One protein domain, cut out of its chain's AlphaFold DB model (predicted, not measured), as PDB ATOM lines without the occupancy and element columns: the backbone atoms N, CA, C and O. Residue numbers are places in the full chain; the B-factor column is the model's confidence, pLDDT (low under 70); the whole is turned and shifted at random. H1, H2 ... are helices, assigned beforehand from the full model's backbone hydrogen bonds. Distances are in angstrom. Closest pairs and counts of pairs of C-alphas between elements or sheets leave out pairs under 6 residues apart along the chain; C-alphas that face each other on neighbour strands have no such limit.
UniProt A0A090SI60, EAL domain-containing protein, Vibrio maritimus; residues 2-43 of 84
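AT A GLANCE: This is residues 2 to 43 of the 84 residues of the protein "EAL domain-containing protein" of Vibrio maritimus (UniProt A0A090SI60). One long straight helix, H2, makes most of the length, and before it the chain folds back in a wide open loop from a single short helical turn, H1, which sits near the first part of H2. Residues 6 to 12 of the loop side and residues 36 to 42 at the other end stand free. The printed part has 42 residues with two named helices, H1 then H2, and no named strand; its class is all helix. It is only just extended, close to loose, with a radius of gyration of the C-alphas of 14.1 A, and a rod spanning 44 by 20 by 8 A.

IN THESE COORDINATES: H1 is residues 3 to 6, 5.4 A from first to last C-alpha, beginning at C-alpha 3 (190.827, 141.769, 191.911). H2 is residues 19 to 41, 33.0 A long, ending at C-alpha 41 (171.617, 157.172, 175.869).

HOW THE PARTS SIT: H1 and H2 are close but not clearly touching; their closest C-alphas, those of Phe 3 and Ile 21, are 7.0 A apart. In H2 every O i to N i+4 pair is within hydrogen-bond range; H1 is too short for such a pair.

THE WHOLE: The C-alphas farthest apart, of Thr 11 and Lys 42, are 43.8 A apart. The printed part has no cut. The link from H1 to H2, 12 residues, is long. Residues 2 to 17 have pLDDT under 70.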
ATOM      1  N   TYR A   2     192.269 141.909 187.769       57.25
ATOM      2  CA  TYR A   2     191.409 142.987 188.295       57.25
ATOM      3  C   TYR A   2     191.216 143.008 189.821       57.25
ATOM      4  O   TYR A   2     191.207 144.086 190.408       57.25
ATOM      5  N   PHE A   3     191.095 141.846 190.468       55.66
ATOM      6  CA  PHE A   3     190.827 141.769 191.911       55.66
ATOM      7  C   PHE A   3     191.993 142.293 192.768       55.66
ATOM      8  O   PHE A   3     191.773 143.061 193.699       55.66
ATOM      9  N   ALA A   4     193.237 141.992 192.378       58.66
ATOM     10  CA  ALA A   4     194.441 142.444 193.083       58.66
ATOM     11  C   ALA A   4     194.606 143.979 193.124       58.66
ATOM     12  O   ALA A   4     195.295 144.497 193.993       58.66
ATOM     13  N   LYS A   5     193.961 144.724 192.211       62.53
ATOM     14  CA  LYS A   5     193.946 146.198 192.239       62.53
ATOM     15  C   LYS A   5     192.897 146.782 193.193       62.53
ATOM     16  O   LYS A   5     193.019 147.947 193.549       62.53
ATOM     17  N   ARG A   6     191.864 146.016 193.572       62.16
ATOM     18  CA  ARG A   6     190.782 146.480 194.462       62.16
ATOM     19  C   ARG A   6     190.993 146.117 195.928       62.16
ATOM     20  O   ARG A   6     190.401 146.771 196.776       62.16
ATOM     21  N   ASN A   7     191.804 145.102 196.224       58.56
ATOM     22  CA  ASN A   7     192.011 144.628 197.588       58.56
ATOM     23  C   ASN A   7     193.509 144.663 197.944       58.56
ATOM     24  O   ASN A   7     194.236 143.734 197.580       58.56
ATOM     25  N   PRO A   8     194.003 145.734 198.594       56.81
ATOM     26  CA  PRO A   8     195.395 145.832 199.008       56.81
ATOM     27  C   PRO A   8     195.594 144.997 200.277       56.81
ATOM     28  O   PRO A   8     195.714 145.534 201.375       56.81
ATOM     29  N   VAL A   9     195.581 143.668 200.149       59.38
ATOM     30  CA  VAL A   9     195.961 142.803 201.267       59.38
ATOM     31  C   VAL A   9     197.481 142.831 201.379       59.38
ATOM     32  O   VAL A   9     198.216 142.607 200.416       59.38
ATOM     33  N   THR A  10     197.917 143.198 202.572       56.84
ATOM     34  CA  THR A  10     199.287 143.291 203.053       56.84
ATOM     35  C   THR A  10     200.129 142.063 202.675       56.84
ATOM     36  O   THR A  10     199.711 140.923 202.844       56.84
ATOM     37  N   THR A  11     201.352 142.336 202.204       52.53
ATOM     38  CA  THR A  11     202.453 141.391 201.929       52.53
ATOM     39  C   THR A  11     202.330 140.548 200.644       52.53
ATOM     40  O   THR A  11     201.750 139.471 200.605       52.53
ATOM     41  N   SER A  12     203.015 141.035 199.598       57.44
ATOM     42  CA  SER A  12     203.200 140.448 198.257       57.44
ATOM     43  C   SER A  12     201.899 140.213 197.472       57.44
ATOM     44  O   SER A  12     201.150 139.279 197.722       57.44
ATOM     45  N   GLY A  13     201.632 141.073 196.483       56.72
ATOM     46  CA  GLY A  13     200.412 141.101 195.659       56.72
ATOM     47  C   GLY A  13     200.225 139.922 194.692       56.72
ATOM     48  O   GLY A  13     199.864 140.126 193.532       56.72
ATOM     49  N   ILE A  14     200.479 138.694 195.141       59.78
ATOM     50  CA  ILE A  14     200.205 137.463 194.406       59.78
ATOM     51  C   ILE A  14     198.859 136.933 194.885       59.78
ATOM     52  O   ILE A  14     198.718 136.444 196.002       59.78
ATOM     53  N   GLN A  15     197.864 136.994 194.007       63.75
ATOM     54  CA  GLN A  15     196.567 136.376 194.241       63.75
ATOM     55  C   GLN A  15     196.320 135.298 193.192       63.75
ATOM     56  O   GLN A  15     196.421 135.546 191.987       63.75
ATOM     57  N   ARG A  16     195.980 134.091 193.651       63.25
ATOM     58  CA  ARG A  16     195.658 132.964 192.774       63.25
ATOM     59  C   ARG A  16     194.349 133.244 192.041       63.25
ATOM     60  O   ARG A  16     193.341 133.572 192.661       63.25
ATOM     61  N   PHE A  17     194.361 133.090 190.721       68.06
ATOM     62  CA  PHE A  17     193.139 133.145 189.930       68.06
ATOM     63  C   PHE A  17     192.217 131.988 190.336       68.06
ATOM     64  O   PHE A  17     192.600 130.820 190.249       68.06
ATOM     65  N   THR A  18     191.005 132.317 190.774       77.44
ATOM     66  CA  THR A  18     189.892 131.371 190.872       77.44
ATOM     67  C   THR A  18     188.888 131.685 189.771       77.44
ATOM     68  O   THR A  18     188.804 132.820 189.293       77.44
ATOM     69  N   HIS A  19     188.126 130.676 189.353       79.00
ATOM     70  CA  HIS A  19     187.094 130.854 188.333       79.00
ATOM     71  C   HIS A  19     186.076 131.935 188.741       79.00
ATOM     72  O   HIS A  19     185.730 132.787 187.929       79.00
ATOM     73  N   GLU A  20     185.706 131.969 190.022       78.00
ATOM     74  CA  GLU A  20     184.810 132.961 190.632       78.00
ATOM     75  C   GLU A  20     185.331 134.401 190.515       78.00
ATOM     76  O   GLU A  20     184.596 135.309 190.133       78.00
ATOM     77  N   ILE A  21     186.627 134.631 190.752       77.81
ATOM     78  CA  ILE A  21     187.229 135.963 190.577       77.81
ATOM     79  C   ILE A  21     187.174 136.391 189.102       77.81
ATOM     80  O   ILE A  21     186.995 137.573 188.782       77.81
ATOM     81  N   GLY A  22     187.345 135.437 188.183       79.06
ATOM     82  CA  GLY A  22     187.222 135.668 186.747       79.06
ATOM     83  C   GLY A  22     185.806 136.071 186.335       79.06
ATOM     84  O   GLY A  22     185.642 137.049 185.599       79.06
ATOM     85  N   THR A  23     184.791 135.359 186.828       82.88
ATOM     86  CA  THR A  23     183.384 135.653 186.531       82.88
ATOM     87  C   THR A  23     182.968 137.000 187.115       82.88
ATOM     88  O   THR A  23     182.431 137.829 186.383       82.88
ATOM     89  N   GLU A  24     183.316 137.294 188.369       81.50
ATOM     90  CA  GLU A  24     183.014 138.574 189.019       81.50
ATOM     91  C   GLU A  24     183.678 139.763 188.301       81.50
ATOM     92  O   GLU A  24     183.066 140.813 188.083       81.50
ATOM     93  N   SER A  25     184.933 139.601 187.872       81.88
ATOM     94  CA  SER A  25     185.645 140.629 187.103       81.88
ATOM     95  C   SER A  25     184.943 140.928 185.777       81.88
ATOM     96  O   SER A  25     184.813 142.096 185.402       81.88
ATOM     97  N   LYS A  26     184.464 139.890 185.080       84.12
ATOM     98  CA  LYS A  26     183.736 140.024 183.812       84.12
ATOM     99  C   LYS A  26     182.374 140.690 184.012       84.12
ATOM    100  O   LYS A  26     182.032 141.593 183.253       84.12
ATOM    101  N   THR A  27     181.630 140.300 185.046       85.38
ATOM    102  CA  THR A  27     180.339 140.913 185.399       85.38
ATOM    103  C   THR A  27     180.500 142.403 185.685       85.38
ATOM    104  O   THR A  27     179.801 143.220 185.092       85.38
ATOM    105  N   ASN A  28     181.480 142.769 186.514       84.56
ATOM    106  CA  ASN A  28     181.763 144.164 186.848       84.56
ATOM    107  C   ASN A  28     182.174 144.982 185.617       84.56
ATOM    108  O   ASN A  28     181.674 146.084 185.410       84.56
ATOM    109  N   PHE A  29     183.065 144.445 184.777       87.50
ATOM    110  CA  PHE A  29     183.475 145.112 183.540       87.50
ATOM    111  C   PHE A  29     182.276 145.407 182.630       87.50
ATOM    112  O   PHE A  29     182.114 146.535 182.162       87.50
ATOM    113  N   ASN A  30     181.404 144.415 182.434       87.06
ATOM    114  CA  ASN A  30     180.198 144.574 181.632       87.06
ATOM    115  C   ASN A  30     179.243 145.615 182.230       87.06
ATOM    116  O   ASN A  30     178.694 146.422 181.483       87.06
ATOM    117  N   LEU A  31     179.076 145.635 183.556       86.25
ATOM    118  CA  LEU A  31     178.248 146.625 184.244       86.25
ATOM    119  C   LEU A  31     178.773 148.051 184.027       86.25
ATOM    120  O   LEU A  31     178.004 148.927 183.640       86.25
ATOM    121  N   TYR A  32     180.078 148.285 184.203       87.75
ATOM    122  CA  TYR A  32     180.679 149.603 183.964       87.75
ATOM    123  C   TYR A  32     180.544 150.054 182.513       87.75
ATOM    124  O   TYR A  32     180.262 151.223 182.249       87.75
ATOM    125  N   HIS A  33     180.743 149.132 181.571       88.94
ATOM    126  CA  HIS A  33     180.559 149.415 180.154       88.94
ATOM    127  C   HIS A  33     179.109 149.825 179.854       88.94
ATOM    128  O   HIS A  33     178.878 150.829 179.184       88.94
ATOM    129  N   GLN A  34     178.132 149.082 180.382       88.06
ATOM    130  CA  GLN A  34     176.710 149.403 180.227       88.06
ATOM    131  C   GLN A  34     176.364 150.754 180.859       88.06
ATOM    132  O   GLN A  34     175.675 151.548 180.230       88.06
ATOM    133  N   LEU A  35     176.893 151.053 182.047       88.12
ATOM    134  CA  LEU A  35     176.608 152.297 182.759       88.12
ATOM    135  C   LEU A  35     177.068 153.519 181.959       88.12
ATOM    136  O   LEU A  35     176.312 154.473 181.814       88.12
ATOM    137  N   ARG A  36     178.275 153.469 181.382       88.56
ATOM    138  CA  ARG A  36     178.786 154.543 180.512       88.56
ATOM    139  C   ARG A  36     177.879 154.774 179.307       88.56
ATOM    140  O   ARG A  36     177.489 155.906 179.051       88.56
ATOM    141  N   LYS A  37     177.502 153.694 178.620       89.12
ATOM    142  CA  LYS A  37     176.611 153.765 177.459       89.12
ATOM    143  C   LYS A  37     175.253 154.369 177.825       89.12
ATOM    144  O   LYS A  37     174.747 155.229 177.116       89.12
ATOM    145  N   SER A  38     174.683 153.966 178.952       87.19
ATOM    146  CA  SER A  38     173.365 154.433 179.381       87.19
ATOM    147  C   SER A  38     173.327 155.899 179.811       87.19
ATOM    148  O   SER A  38     172.281 156.537 179.695       87.19
ATOM    149  N   VAL A  39     174.459 156.477 180.235       87.75
ATOM    150  CA  VAL A  39     174.566 157.933 180.437       87.75
ATOM    151  C   VAL A  39     174.415 158.663 179.102       87.75
ATOM    152  O   VAL A  39     173.645 159.616 179.009       87.75
ATOM    153  N   GLU A  40     175.099 158.195 178.057       89.81
ATOM    154  CA  GLU A  40     175.017 158.780 176.711       89.81
ATOM    155  C   GLU A  40     173.616 158.619 176.102       89.81
ATOM    156  O   GLU A  40     173.120 159.522 175.429       89.81
ATOM    157  N   GLN A  41     172.955 157.491 176.378       90.75
ATOM    158  CA  GLN A  41     171.617 157.172 175.869       90.75
ATOM    159  C   GLN A  41     170.468 157.808 176.668       90.75
ATOM    160  O   GLN A  41     169.329 157.763 176.215       90.75
ATOM    161  N   LYS A  42     170.760 158.465 177.800       87.31
ATOM    162  CA  LYS A  42     169.762 159.050 178.716       87.31
ATOM    163  C   LYS A  42     168.752 158.020 179.241       87.31
ATOM    164  O   LYS A  42     167.577 158.321 179.420       87.31
ATOM    165  N   ASP A  43     169.243 156.826 179.559       90.88
ATOM    166  CA  ASP A  43     168.453 155.703 180.090       90.88
ATOM    167  C   ASP A  43     168.121 155.839 181.593       90.88
ATOM    168  O   ASP A  43     167.571 154.925 182.218       90.88
TER     169      ASP A  43